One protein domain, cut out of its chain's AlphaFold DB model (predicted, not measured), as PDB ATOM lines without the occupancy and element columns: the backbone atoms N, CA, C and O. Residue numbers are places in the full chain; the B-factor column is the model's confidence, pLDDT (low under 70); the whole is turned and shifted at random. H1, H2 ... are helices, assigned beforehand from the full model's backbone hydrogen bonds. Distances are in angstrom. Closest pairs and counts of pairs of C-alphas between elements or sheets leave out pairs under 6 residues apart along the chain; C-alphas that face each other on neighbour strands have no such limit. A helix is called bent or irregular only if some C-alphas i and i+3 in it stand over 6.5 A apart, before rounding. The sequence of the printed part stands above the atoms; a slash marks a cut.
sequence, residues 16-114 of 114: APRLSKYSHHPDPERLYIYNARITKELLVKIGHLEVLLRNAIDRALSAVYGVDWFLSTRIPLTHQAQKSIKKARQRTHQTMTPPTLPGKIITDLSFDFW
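Overview. This is residues 16 to 114 of the 114 residues of an uncharacterized protein of Rothia terrae (UniProt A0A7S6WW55). One long helix, H2, makes the longest axis as a shaft; the short helix H1 folds across its first end, and toward its other end a small head holds H3, the short H4 packed on H3, and the unnamed residues 66 to 78. Residues 36 to 45 of H2 are a bare stretch of shaft between the two ends, and residues 94 to 99 stick out from the head. The printed part has 99 residues with four named helices, in the order H1, H2, H3, H4, and no named strand; the class is all helix. The whole is only just extended, close to loose, with a radius of gyration of the C-alphas of 19.3 A and spans of 57 by 28 by 25 A.

Arrangement. H1, residues 16 to 22, touches H2, residues 28 to 65, and their lines are about perpendicular at 89 degrees. Their closest C-alphas are those of Tyr 22 and Pro 28, 4.8 A apart, and H2 touches H1 with residues 28 to 32 alone. H2 is apart from H3, residues 79 to 95. H4, residues 102 to 107, is close to H2 but not clearly touching it; the closest C-alphas, those of Arg 54 and Ile 106, are 7.6 A apart. H2 and H4 run opposite ways at a shallow tilt of 20 degrees. H3 touches H4 with residues 85 to 92 alone, and their lines are about perpendicular at 75 degrees. The closest C-alphas of H3 and H4 are those of Ala 88 and Ile 105, 5.7 A apart. H1 is apart from H3 and from H4. In H3 and H4 every O i to N i+4 pair is within hydrogen-bond range; in H2 33 of 34 are, and in H1 1 of 3, beside 2 of 4 O i to N i+3 pairs.

Along the chain. H1 begins at C-alpha 16 at (-37.077, 12.363, 4.217); it is neither bent nor irregular, but only just: C-alphas 18 and 21 are 6.1 A apart. H2 is 52.3 A long from C-alpha 28 at (-34.222, 19.725, -4.182) to C-alpha 65 at (-38.852, 52.955, 35.916). H3 is 24.7 A long from first to last C-alpha. H4 is 8.9 A long and ends at C-alpha 107 at (-29.478, 39.806, 27.698).

Size, cuts and confidence. The two C-alphas farthest apart are those of Pro 26 and Gly 66, at 57.5 A. The printed part has no cut and ends at residue 114, the chain's last. The link from H1 to H2 is tight, that from H2 to H3 is long with 13 residues, and that from H3 to H4 is short. The mean pLDDT of the printed part is 87.7, and residues 94 to 100 are under 70.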
ATOM      1  N   ALA A  16     -36.244  12.285   5.420       74.88
ATOM      2  CA  ALA A  16     -37.077  12.363   4.217       74.88
ATOM      3  C   ALA A  16     -38.185  13.447   4.301       74.88
ATOM      4  O   ALA A  16     -38.360  14.190   3.333       74.88
ATOM      5  N   PRO A  17     -38.867  13.671   5.451       81.94
ATOM      6  CA  PRO A  17     -39.807  14.789   5.604       81.94
ATOM      7  C   PRO A  17     -39.176  16.188   5.511       81.94
ATOM      8  O   PRO A  17     -39.868  17.171   5.242       81.94
ATOM      9  N   ARG A  18     -37.873  16.327   5.783       80.81
ATOM     10  CA  ARG A  18     -37.165  17.606   5.650       80.81
ATOM     11  C   ARG A  18     -36.904  17.934   4.182       80.81
ATOM     12  O   ARG A  18     -37.094  19.091   3.803       80.81
ATOM     13  N   LEU A  19     -36.507  16.939   3.388       81.06
ATOM     14  CA  LEU A  19     -36.248  17.079   1.951       81.06
ATOM     15  C   LEU A  19     -37.536  17.125   1.118       81.06
ATOM     16  O   LEU A  19     -37.575  17.839   0.118       81.06
ATOM     17  N   SER A  20     -38.623  16.484   1.566       84.69
ATOM     18  CA  SER A  20     -39.913  16.500   0.857       84.69
ATOM     19  C   SER A  20     -40.494  17.905   0.664       84.69
ATOM     20  O   SER A  20     -41.230  18.142  -0.285       84.69
ATOM     21  N   LYS A  21     -40.112  18.882   1.498       86.31
ATOM     22  CA  LYS A  21     -40.478  20.297   1.297       86.31
ATOM     23  C   LYS A  21     -39.942  20.881  -0.014       86.31
ATOM     24  O   LYS A  21     -40.508  21.846  -0.521       86.31
ATOM     25  N   TYR A  22     -38.874  20.303  -0.557       88.31
ATOM     26  CA  TYR A  22     -38.169  20.784  -1.744       88.31
ATOM     27  C   TYR A  22     -38.369  19.878  -2.969       88.31
ATOM     28  O   TYR A  22     -37.849  20.203  -4.031       88.31
ATOM     29  N   SER A  23     -39.140  18.787  -2.853       87.25
ATOM     30  CA  SER A  23     -39.341  17.788  -3.921       87.25
ATOM     31  C   SER A  23     -39.971  18.351  -5.199       87.25
ATOM     32  O   SER A  23     -39.823  17.774  -6.268       87.25
ATOM     33  N   HIS A  24     -40.650  19.494  -5.097       89.88
ATOM     34  CA  HIS A  24     -41.251  20.209  -6.223       89.88
ATOM     35  C   HIS A  24     -40.217  20.864  -7.155       89.88
ATOM     36  O   HIS A  24     -40.572  21.316  -8.242       89.88
ATOM     37  N   HIS A  25     -38.955  20.978  -6.731       90.38
ATOM     38  CA  HIS A  25     -37.884  21.570  -7.526       90.38
ATOM     39  C   HIS A  25     -37.087  20.470  -8.248       90.38
ATOM     40  O   HIS A  25     -36.801  19.452  -7.625       90.38
ATOM     41  N   PRO A  26     -36.649  20.674  -9.509       88.94
ATOM     42  CA  PRO A  26     -35.847  19.688 -10.250       88.94
ATOM     43  C   PRO A  26     -34.530  19.289  -9.567       88.94
ATOM     44  O   PRO A  26     -33.938  18.272  -9.902       88.94
ATOM     45  N   ASP A  27     -34.068  20.116  -8.629       87.94
ATOM     46  CA  ASP A  27     -32.870  19.907  -7.815       87.94
ATOM     47  C   ASP A  27     -33.168  20.316  -6.353       87.94
ATOM     48  O   ASP A  27     -32.949  21.478  -5.973       87.94
ATOM     49  N   PRO A  28     -33.792  19.428  -5.553       85.81
ATOM     50  CA  PRO A  28     -34.222  19.725  -4.182       85.81
ATOM     51  C   PRO A  28     -33.064  20.110  -3.254       85.81
ATOM     52  O   PRO A  28     -33.203  20.988  -2.399       85.81
ATOM     53  N   GLU A  29     -31.902  19.489  -3.451       83.06
ATOM     54  CA  GLU A  29     -30.685  19.706  -2.671       83.06
ATOM     55  C   GLU A  29     -30.137  21.119  -2.855       83.06
ATOM     56  O   GLU A  29     -29.879  21.840  -1.882       83.06
ATOM     57  N   ARG A  30     -30.021  21.571  -4.107       86.81
ATOM     58  CA  ARG A  30     -29.588  22.937  -4.408       86.81
ATOM     59  C   ARG A  30     -30.565  23.968  -3.862       86.81
ATOM     60  O   ARG A  30     -30.120  24.998  -3.349       86.81
ATOM     61  N   LEU A  31     -31.873  23.712  -3.940       89.75
ATOM     62  CA  LEU A  31     -32.879  24.613  -3.373       89.75
ATOM     63  C   LEU A  31     -32.775  24.679  -1.842       89.75
ATOM     64  O   LEU A  31     -32.844  25.771  -1.272       89.75
ATOM     65  N   TYR A  32     -32.535  23.548  -1.176       87.69
ATOM     66  CA  TYR A  32     -32.271  23.509   0.261       87.69
ATOM     67  C   TYR A  32     -31.033  24.336   0.638       87.69
ATOM     68  O   TYR A  32     -31.118  25.191   1.521       87.69
ATOM     69  N   ILE A  33     -29.901  24.137  -0.048       88.06
ATOM     70  CA  ILE A  33     -28.659  24.888   0.208       88.06
ATOM     71  C   ILE A  33     -28.880  26.385  -0.001       88.06
ATOM     72  O   ILE A  33     -28.409  27.202   0.793       88.06
ATOM     73  N   TYR A  34     -29.608  26.761  -1.053       92.06
ATOM     74  CA  TYR A  34     -29.957  28.153  -1.306       92.06
ATOM     75  C   TYR A  34     -30.799  28.736  -0.166       92.06
ATOM     76  O   TYR A  34     -30.445  29.780   0.382       92.06
ATOM     77  N   ASN A  35     -31.850  28.033   0.259       92.44
ATOM     78  CA  ASN A  35     -32.675  28.453   1.387       92.44
ATOM     79  C   ASN A  35     -31.850  28.593   2.679       92.44
ATOM     80  O   ASN A  35     -31.988  29.581   3.398       92.44
ATOM     81  N   ALA A  36     -30.944  27.649   2.953       90.50
ATOM     82  CA  ALA A  36     -30.051  27.703   4.108       90.50
ATOM     83  C   ALA A  36     -29.123  28.928   4.067       90.50
ATOM     84  O   ALA A  36     -28.938  29.586   5.091       90.50
ATOM     85  N   ARG A  37     -28.586  29.285   2.892       94.19
ATOM     86  CA  ARG A  37     -27.766  30.496   2.709       94.19
ATOM     87  C   ARG A  37     -28.563  31.769   2.980       94.19
ATOM     88  O   ARG A  37     -28.102  32.606   3.747       94.19
ATOM     89  N   ILE A  38     -29.764  31.896   2.416       95.25
ATOM     90  CA  ILE A  38     -30.632  33.060   2.664       95.25
ATOM     91  C   ILE A  38     -31.018  33.145   4.143       95.25
ATOM     92  O   ILE A  38     -30.931  34.210   4.750       95.25
ATOM     93  N   THR A  39     -31.380  32.009   4.741       95.31
ATOM     94  CA  THR A  39     -31.735  31.924   6.162       95.31
ATOM     95  C   THR A  39     -30.566  32.351   7.044       95.31
ATOM     96  O   THR A  39     -30.766  33.120   7.978       95.31
ATOM     97  N   LYS A  40     -29.340  31.914   6.734       95.88
ATOM     98  CA  LYS A  40     -28.129  32.317   7.458       95.88
ATOM     99  C   LYS A  40     -27.960  33.838   7.465       95.88
ATOM    100  O   LYS A  40     -27.796  34.419   8.534       95.88
ATOM    101  N   GLU A  41     -28.021  34.479   6.300       95.88
ATOM    102  CA  GLU A  41     -27.856  35.936   6.195       95.88
ATOM    103  C   GLU A  41     -28.976  36.696   6.919       95.88
ATOM    104  O   GLU A  41     -28.734  37.721   7.562       95.88
ATOM    105  N   LEU A  42     -30.205  36.178   6.863       96.44
ATOM    106  CA  LEU A  42     -31.341  36.763   7.565       96.44
ATOM    107  C   LEU A  42     -31.198  36.642   9.088       96.44
ATOM    108  O   LEU A  42     -31.435  37.620   9.793       96.44
ATOM    109  N   LEU A  43     -30.770  35.484   9.601       95.69
ATOM    110  CA  LEU A  43     -30.585  35.257  11.038       95.69
ATOM    111  C   LEU A  43     -29.554  36.214  11.645       95.69
ATOM    112  O   LEU A  43     -29.771  36.717  12.743       95.69
ATOM    113  N   VAL A  44     -28.478  36.532  10.917       95.94
ATOM    114  CA  VAL A  44     -27.495  37.539  11.358       95.94
ATOM    115  C   VAL A  44     -28.150  38.917  11.494       95.94
ATOM    116  O   VAL A  44     -27.975  39.596  12.505       95.94
ATOM    117  N   LYS A  45     -28.948  39.327  10.501       96.50
ATOM    118  CA  LYS A  45     -29.650  40.621  10.526       96.50
ATOM    119  C   LYS A  45     -30.691  40.691  11.645       96.50
ATOM    120  O   LYS A  45     -30.774  41.717  12.315       96.50
ATOM    121  N   ILE A  46     -31.443  39.612  11.866       95.62
ATOM    122  CA  ILE A  46     -32.405  39.508  12.972       95.62
ATOM    123  C   ILE A  46     -31.678  39.610  14.316       95.62
ATOM    124  O   ILE A  46     -32.112  40.375  15.168       95.62
ATOM    125  N   GLY A  47     -30.536  38.936  14.484       94.62
ATOM    126  CA  GLY A  47     -29.741  39.036  15.711       94.62
ATOM    127  C   GLY A  47     -29.257  40.462  16.000       94.62
ATOM    128  O   GLY A  47     -29.316  40.922  17.138       94.62
ATOM    129  N   HIS A  48     -28.837  41.214  14.976       95.81
ATOM    130  CA  HIS A  48     -28.496  42.632  15.151       95.81
ATOM    131  C   HIS A  48     -29.715  43.480  15.534       95.81
ATOM    132  O   HIS A  48     -29.616  44.326  16.424       95.81
ATOM    133  N   LEU A  49     -30.859  43.252  14.882       96.31
ATOM    134  CA  LEU A  49     -32.108  43.944  15.197       96.31
ATOM    135  C   LEU A  49     -32.543  43.683  16.644       96.31
ATOM    136  O   LEU A  49     -32.889  44.629  17.342       96.31
ATOM    137  N   GLU A  50     -32.472  42.435  17.105       96.25
ATOM    138  CA  GLU A  50     -32.785  42.042  18.482       96.25
ATOM    139  C   GLU A  50     -31.945  42.824  19.496       96.25
ATOM    140  O   GLU A  50     -32.489  43.419  20.426       96.25
ATOM    141  N   VAL A  51     -30.623  42.888  19.299       95.12
ATOM    142  CA  VAL A  51     -29.725  43.629  20.199       95.12
ATOM    143  C   VAL A  51     -30.053  45.123  20.208       95.12
ATOM    144  O   VAL A  51     -30.068  45.741  21.276       95.12
ATOM    145  N   LEU A  52     -30.326  45.713  19.041       96.62
ATOM    146  CA  LEU A  52     -30.692  47.126  18.932       96.62
ATOM    147  C   LEU A  52     -32.021  47.424  19.634       96.62
ATOM    148  O   LEU A  52     -32.084  48.372  20.419       96.62
ATOM    149  N   LEU A  53     -33.047  46.607  19.385       96.38
ATOM    150  CA  LEU A  53     -34.382  46.745  19.962       96.38
ATOM    151  C   LEU A  53     -34.339  46.605  21.484       96.38
ATOM    152  O   LEU A  53     -34.784  47.508  22.191       96.38
ATOM    153  N   ARG A  54     -33.708  45.537  21.985       95.31
ATOM    154  CA  ARG A  54     -33.473  45.313  23.415       95.31
ATOM    155  C   ARG A  54     -32.839  46.523  24.077       95.31
ATOM    156  O   ARG A  54     -33.342  47.017  25.081       95.31
ATOM    157  N   ASN A  55     -31.733  47.010  23.520       95.06
ATOM    158  CA  ASN A  55     -30.991  48.113  24.121       95.06
ATOM    159  C   ASN A  55     -31.790  49.428  24.068       95.06
ATOM    160  O   ASN A  55     -31.634  50.274  24.944       95.06
ATOM    161  N   ALA A  56     -32.621  49.633  23.042       96.25
ATOM    162  CA  ALA A  56     -33.488  50.803  22.945       96.25
ATOM    163  C   ALA A  56     -34.608  50.771  23.993       96.25
ATOM    164  O   ALA A  56     -34.796  51.761  24.701       96.25
ATOM    165  N   ILE A  57     -35.295  49.633  24.124       94.69
ATOM    166  CA  ILE A  57     -36.350  49.426  25.123       94.69
ATOM    167  C   ILE A  57     -35.776  49.550  26.531       94.69
ATOM    168  O   ILE A  57     -36.325  50.283  27.349       94.69
ATOM    169  N   ASP A  58     -34.642  48.902  26.801       95.00
ATOM    170  CA  ASP A  58     -34.001  48.951  28.111       95.00
ATOM    171  C   ASP A  58     -33.629  50.380  28.524       95.00
ATOM    172  O   ASP A  58     -33.947  50.802  29.633       95.00
ATOM    173  N   ARG A  59     -33.042  51.173  27.616       95.62
ATOM    174  CA  ARG A  59     -32.751  52.590  27.892       95.62
ATOM    175  C   ARG A  59     -34.018  53.390  28.185       95.62
ATOM    176  O   ARG A  59     -34.029  54.175  29.130       95.62
ATOM    177  N   ALA A  60     -35.063  53.207  27.380       95.88
ATOM    178  CA  ALA A  60     -36.313  53.946  27.530       95.88
ATOM    179  C   ALA A  60     -37.016  53.608  28.853       95.88
ATOM    180  O   ALA A  60     -37.421  54.505  29.591       95.88
ATOM    181  N   LEU A  61     -37.119  52.320  29.186       95.00
ATOM    182  CA  LEU A  61     -37.764  51.863  30.414       95.00
ATOM    183  C   LEU A  61     -36.918  52.161  31.651       95.00
ATOM    184  O   LEU A  61     -37.469  52.616  32.652       95.00
ATOM    185  N   SER A  62     -35.597  52.002  31.580       94.69
ATOM    186  CA  SER A  62     -34.705  52.329  32.696       94.69
ATOM    187  C   SER A  62     -34.767  53.807  33.080       94.69
ATOM    188  O   SER A  62     -34.734  54.124  34.268       94.69
ATOM    189  N   ALA A  63     -34.923  54.711  32.106       95.69
ATOM    190  CA  ALA A  63     -35.039  56.147  32.363       95.69
ATOM    191  C   ALA A  63     -36.300  56.525  33.165       95.69
ATOM    192  O   ALA A  63     -36.280  57.498  33.915       95.69
ATOM    193  N   VAL A  64     -37.388  55.762  33.024       95.94
ATOM    194  CA  VAL A  64     -38.683  56.055  33.665       95.94
ATOM    195  C   VAL A  64     -38.898  55.218  34.929       95.94
ATOM    196  O   VAL A  64     -39.415  55.705  35.936       95.94
ATOM    197  N   TYR A  65     -38.506  53.944  34.895       94.31
ATOM    198  CA  TYR A  65     -38.852  52.955  35.916       94.31
ATOM    199  C   TYR A  65     -37.664  52.485  36.763       94.31
ATOM    200  O   TYR A  65     -37.899  51.825  37.777       94.31
ATOM    201  N   GLY A  66     -36.436  52.876  36.405       92.44
ATOM    202  CA  GLY A  66     -35.187  52.445  37.036       92.44
ATOM    203  C   GLY A  66     -34.560  51.226  36.352       92.44
ATOM    204  O   GLY A  66     -35.204  50.544  35.560       92.44
ATOM    205  N   VAL A  67     -33.298  50.934  36.686       90.56
ATOM    206  CA  VAL A  67     -32.489  49.864  36.057       90.56
ATOM    207  C   VAL A  67     -33.082  48.454  36.197       90.56
ATOM    208  O   VAL A  67     -32.778  47.574  35.398       90.56
ATOM    209  N   ASP A  68     -33.966  48.256  37.176       90.62
ATOM    210  CA  ASP A  68     -34.696  47.010  37.425       90.62
ATOM    211  C   ASP A  68     -36.161  47.094  36.959       90.62
ATOM    212  O   ASP A  68     -37.065  46.528  37.582       90.62
ATOM    213  N   TRP A  69     -36.437  47.824  35.872       92.81
ATOM    214  CA  TRP A  69     -37.797  48.058  35.361       92.81
ATOM    215  C   TRP A  69     -38.599  46.766  35.151       92.81
ATOM    216  O   TRP A  69     -39.814  46.757  35.332       92.81
ATOM    217  N   PHE A  70     -37.932  45.654  34.837       90.69
ATOM    218  CA  PHE A  70     -38.537  44.331  34.653       90.69
ATOM    219  C   PHE A  70     -39.115  43.728  35.949       90.69
ATOM    220  O   PHE A  70     -39.846  42.740  35.896       90.69
ATOM    221  N   LEU A  71     -38.803  44.303  37.115       89.94
ATOM    222  CA  LEU A  71     -39.429  43.994  38.407       89.94
ATOM    223  C   LEU A  71     -40.501  45.020  38.798       89.94
ATOM    224  O   LEU A  71     -41.164  44.855  39.822       89.94
ATOM    225  N   SER A  72     -40.666  46.093  38.022       89.75
ATOM    226  CA  SER A  72     -41.565  47.182  38.380       89.75
ATOM    227  C   SER A  72     -43.023  46.756  38.252       89.75
ATOM    228  O   SER A  72     -43.496  46.413  37.173       89.75
ATOM    229  N   THR A  73     -43.780  46.886  39.341       89.81
ATOM    230  CA  THR A  73     -45.243  46.707  39.345       89.81
ATOM    231  C   THR A  73     -45.985  47.821  38.601       89.81
ATOM    232  O   THR A  73     -47.182  47.706  38.359       89.81
ATOM    233  N   ARG A  74     -45.280  48.897  38.223       92.38
ATOM    234  CA  ARG A  74     -45.825  50.033  37.464       92.38
ATOM    235  C   ARG A  74     -45.975  49.742  35.970       92.38
ATOM    236  O   ARG A  74     -46.656  50.498  35.285       92.38
ATOM    237  N   ILE A  75     -45.337  48.684  35.464       90.62
ATOM    238  CA  ILE A  75     -45.437  48.271  34.064       90.62
ATOM    239  C   ILE A  75     -46.415  47.093  33.992       90.62
ATOM    240  O   ILE A  75     -46.163  46.066  34.629       90.62
ATOM    241  N   PRO A  76     -47.513  47.191  33.219       91.06
ATOM    242  CA  PRO A  76     -48.474  46.104  33.062       91.06
ATOM    243  C   PRO A  76     -47.912  45.022  32.125       91.06
ATOM    244  O   PRO A  76     -48.374  44.834  31.000       91.06
ATOM    245  N   LEU A  77     -46.874  44.318  32.579       89.88
ATOM    246  CA  LEU A  77     -46.268  43.217  31.840       89.88
ATOM    247  C   LEU A  77     -47.283  42.086  31.667       89.88
ATOM    248  O   LEU A  77     -47.919  41.647  32.626       89.88
ATOM    249  N   THR A  78     -47.394  41.580  30.440       92.56
ATOM    250  CA  THR A  78     -48.242  40.424  30.146       92.56
ATOM    251  C   THR A  78     -47.756  39.190  30.910       92.56
ATOM    252  O   THR A  78     -46.576  39.062  31.251       92.56
ATOM    253  N   HIS A  79     -48.646  38.219  31.121       92.50
ATOM    254  CA  HIS A  79     -48.276  36.951  31.756       92.50
ATOM    255  C   HIS A  79     -47.130  36.234  31.012       92.50
ATOM    256  O   HIS A  79     -46.252  35.625  31.627       92.50
ATOM    257  N   GLN A  80     -47.096  36.340  29.680       92.88
ATOM    258  CA  GLN A  80     -46.017  35.778  28.871       92.88
ATOM    259  C   GLN A  80     -44.683  36.494  29.127       92.88
ATOM    260  O   GLN A  80     -43.677  35.823  29.362       92.88
ATOM    261  N   ALA A  81     -44.677  37.830  29.174       92.25
ATOM    262  CA  ALA A  81     -43.486  38.615  29.496       92.25
ATOM    263  C   ALA A  81     -42.941  38.267  30.893       92.25
ATOM    264  O   ALA A  81     -41.749  38.000  31.057       92.25
ATOM    265  N   GLN A  82     -43.822  38.154  31.890       93.19
ATOM    266  CA  GLN A  82     -43.458  37.734  33.248       93.19
ATOM    267  C   GLN A  82     -42.832  36.331  33.274       93.19
ATOM    268  O   GLN A  82     -41.831  36.097  33.958       93.19
ATOM    269  N   LYS A  83     -43.384  35.385  32.501       93.50
ATOM    270  CA  LYS A  83     -42.837  34.026  32.368       93.50
ATOM    271  C   LYS A  83     -41.444  34.036  31.736       93.50
ATOM    272  O   LYS A  83     -40.572  33.302  32.204       93.50
ATOM    273  N   SER A  84     -41.223  34.856  30.713       93.25
ATOM    274  CA  SER A  84     -39.913  35.021  30.073       93.25
ATOM    275  C   SER A  84     -38.885  35.634  31.027       93.25
ATOM    276  O   SER A  84     -37.799  35.074  31.170       93.25
ATOM    277  N   ILE A  85     -39.252  36.670  31.790       92.06
ATOM    278  CA  ILE A  85     -38.396  37.261  32.836       92.06
ATOM    279  C   ILE A  85     -38.037  36.224  33.903       92.06
ATOM    280  O   ILE A  85     -36.870  36.087  34.270       92.06
ATOM    281  N   LYS A  86     -39.010  35.434  34.376       91.12
ATOM    282  CA  LYS A  86     -38.756  34.362  35.350       91.12
ATOM    283  C   LYS A  86     -37.755  33.337  34.812       91.12
ATOM    284  O   LYS A  86     -36.835  32.960  35.535       91.12
ATOM    285  N   LYS A  87     -37.908  32.905  33.556       91.00
ATOM    286  CA  LYS A  87     -36.980  31.964  32.906       91.00
ATOM    287  C   LYS A  87     -35.580  32.554  32.739       91.00
ATOM    288  O   LYS A  87     -34.612  31.862  33.041       91.00
ATOM    289  N   ALA A  88     -35.468  33.803  32.286       89.69
ATOM    290  CA  ALA A  88     -34.187  34.494  32.142       89.69
ATOM    291  C   ALA A  88     -33.459  34.556  33.489       89.69
ATOM    292  O   ALA A  88     -32.338  34.072  33.607       89.69
ATOM    293  N   ARG A  89     -34.155  34.988  34.548       86.88
ATOM    294  CA  ARG A  89     -33.613  34.998  35.913       86.88
ATOM    295  C   ARG A  89     -33.149  33.619  36.375       86.88
ATOM    296  O   ARG A  89     -32.067  33.511  36.937       86.88
ATOM    297  N   GLN A  90     -33.934  32.565  36.142       86.69
ATOM    298  CA  GLN A  90     -33.543  31.196  36.505       86.69
ATOM    299  C   GLN A  90     -32.245  30.765  35.811       86.69
ATOM    300  O   GLN A  90     -31.373  30.201  36.469       86.69
ATOM    301  N   ARG A  91     -32.087  31.071  34.518       82.12
ATOM    302  CA  ARG A  91     -30.857  30.782  33.763       82.12
ATOM    303  C   ARG A  91     -29.662  31.549  34.319       82.12
ATOM    304  O   ARG A  91     -28.601  30.958  34.504       82.12
ATOM    305  N   THR A  92     -29.843  32.828  34.643       75.75
ATOM    306  CA  THR A  92     -28.778  33.655  35.220       75.75
ATOM    307  C   THR A  92     -28.378  33.180  36.624       75.75
ATOM    308  O   THR A  92     -27.193  33.097  36.928       75.75
ATOM    309  N   HIS A  93     -29.337  32.790  37.472       70.19
ATOM    310  CA  HIS A  93     -29.057  32.247  38.809       70.19
ATOM    311  C   HIS A  93     -28.359  30.878  38.773       70.19
ATOM    312  O   HIS A  93     -27.561  30.586  39.655       70.19
ATOM    313  N   GLN A  94     -28.621  30.046  37.760       59.47
ATOM    314  CA  GLN A  94     -27.903  28.778  37.562       59.47
ATOM    315  C   GLN A  94     -26.450  28.973  37.106       59.47
ATOM    316  O   GLN A  94     -25.648  28.053  37.230       59.47
ATOM    317  N   THR A  95     -26.113  30.146  36.565       57.84
ATOM    318  CA  THR A  95     -24.811  30.420  35.943       57.84
ATOM    319  C   THR A  95     -23.931  31.397  36.727       57.84
ATOM    320  O   THR A  95     -22.793  31.607  36.313       57.84
ATOM    321  N   MET A  96     -24.384  31.974  37.855       52.03
ATOM    322  CA  MET A  96     -23.620  33.004  38.580       52.03
ATOM    323  C   MET A  96     -23.577  32.852  40.111       52.03
ATOM    324  O   MET A  96     -24.600  32.847  40.790       52.03
ATOM    325  N   THR A  97     -22.347  32.896  40.630       48.38
ATOM    326  CA  THR A  97     -21.934  33.513  41.904       48.38
ATOM    327  C   THR A  97     -21.022  34.676  41.463       48.38
ATOM    328  O   THR A  97     -20.009  34.345  40.846       48.38
ATOM    329  N   PRO A  98     -21.310  35.998  41.619       56.53
ATOM    330  CA  PRO A  98     -22.114  36.733  42.614       56.53
ATOM    331  C   PRO A  98     -23.239  37.606  41.938       56.53
ATOM    332  O   PRO A  98     -23.715  37.176  40.887       56.53
ATOM    333  N   PRO A  99     -23.775  38.727  42.505       56.94
ATOM    334  CA  PRO A  99     -25.161  39.176  42.289       56.94
ATOM    335  C   PRO A  99     -25.515  39.529  40.841       56.94
ATOM    336  O   PRO A  99     -24.745  40.141  40.103       56.94
ATOM    337  N   THR A 100     -26.742  39.155  40.481       60.09
ATOM    338  CA  THR A 100     -27.372  39.327  39.178       60.09
ATOM    339  C   THR A 100     -27.288  40.774  38.692       60.09
ATOM    340  O   THR A 100     -28.031  41.635  39.155       60.09
ATOM    341  N   LEU A 101     -26.397  41.046  37.736       70.88
ATOM    342  CA  LEU A 101     -26.357  42.333  37.043       70.88
ATOM    343  C   LEU A 101     -27.660  42.490  36.233       70.88
ATOM    344  O   LEU A 101     -27.968  41.591  35.445       70.88
ATOM    345  N   PRO A 102     -28.410  43.601  36.360       76.31
ATOM    346  CA  PRO A 102     -29.673  43.804  35.639       76.31
ATOM    347  C   PRO A 102     -29.532  43.595  34.125       76.31
ATOM    348  O   PRO A 102     -30.334  42.896  33.501       76.31
ATOM    349  N   GLY A 103     -28.418  44.069  33.554       80.12
ATOM    350  CA  GLY A 103     -28.082  43.864  32.145       80.12
ATOM    351  C   GLY A 103     -28.002  42.390  31.730       80.12
ATOM    352  O   GLY A 103     -28.370  42.059  30.608       80.12
ATOM    353  N   LYS A 104     -27.604  41.478  32.628       83.50
ATOM    354  CA  LYS A 104     -27.525  40.044  32.320       83.50
ATOM    355  C   LYS A 104     -28.911  39.421  32.140       83.50
ATOM    356  O   LYS A 104     -29.105  38.670  31.185       83.50
ATOM    357  N   ILE A 105     -29.881  39.789  32.983       86.81
ATOM    358  CA  ILE A 105     -31.280  39.346  32.831       86.81
ATOM    359  C   ILE A 105     -31.818  39.811  31.480       86.81
ATOM    360  O   ILE A 105     -32.374  39.010  30.735       86.81
ATOM    361  N   ILE A 106     -31.601  41.087  31.152       89.12
ATOM    362  CA  ILE A 106     -32.027  41.687  29.884       89.12
ATOM    363  C   ILE A 106     -31.401  40.945  28.699       89.12
ATOM    364  O   ILE A 106     -32.094  40.651  27.728       89.12
ATOM    365  N   THR A 107     -30.119  40.569  28.778       87.81
ATOM    366  CA  THR A 107     -29.478  39.806  27.698       87.81
ATOM    367  C   THR A 107     -29.960  38.366  27.542       87.81
ATOM    368  O   THR A 107     -29.829  37.823  26.449       87.81
ATOM    369  N   ASP A 108     -30.509  37.762  28.598       89.12
ATOM    370  CA  ASP A 108     -30.995  36.375  28.590       89.12
ATOM    371  C   ASP A 108     -32.473  36.260  28.144       89.12
ATOM    372  O   ASP A 108     -32.998  35.144  28.020       89.12
ATOM    373  N   LEU A 109     -33.145  37.393  27.898       91.56
ATOM    374  CA  LEU A 109     -34.456  37.458  27.248       91.56
ATOM    375  C   LEU A 109     -34.297  37.242  25.740       91.56
ATOM    376  O   LEU A 109     -33.506  37.922  25.088       91.56
ATOM    377  N   SER A 110     -35.058  36.293  25.202       89.00
ATOM    378  CA  SER A 110     -35.079  35.958  23.778       89.00
ATOM    379  C   SER A 110     -35.903  36.948  22.959       89.00
ATOM    380  O   SER A 110     -36.745  37.660  23.504       89.00
ATOM    381  N   PHE A 111     -35.696  36.944  21.641       88.25
ATOM    382  CA  PHE A 111     -36.387  37.821  20.695       88.25
ATOM    383  C   PHE A 111     -37.913  37.881  20.860       88.25
ATOM    384  O   PHE A 111     -38.483  38.946  20.692       88.25
ATOM    385  N   ASP A 112     -38.575  36.782  21.241       87.69
ATOM    386  CA  ASP A 112     -40.032  36.732  21.456       87.69
ATOM    387  C   ASP A 112     -40.535  37.569  22.646       87.69
ATOM    388  O   ASP A 112     -41.744  37.697  22.838       87.69
ATOM    389  N   PHE A 113     -39.629  38.095  23.473       91.00
ATOM    390  CA  PHE A 113     -39.966  39.001  24.565       91.00
ATOM    391  C   PHE A 113     -40.141  40.458  24.110       91.00
ATOM    392  O   PHE A 113     -40.955  41.165  24.707       91.00
ATOM    393  N   TRP A 114     -39.340  40.901  23.137       87.75
ATOM    394  CA  TRP A 114     -39.261  42.295  22.686       87.75
ATOM    395  C   TRP A 114     -40.372  42.629  21.693       87.75
ATOM    396  O   TRP A 114     -40.878  43.770  21.776       87.75
TER     397      TRP A 114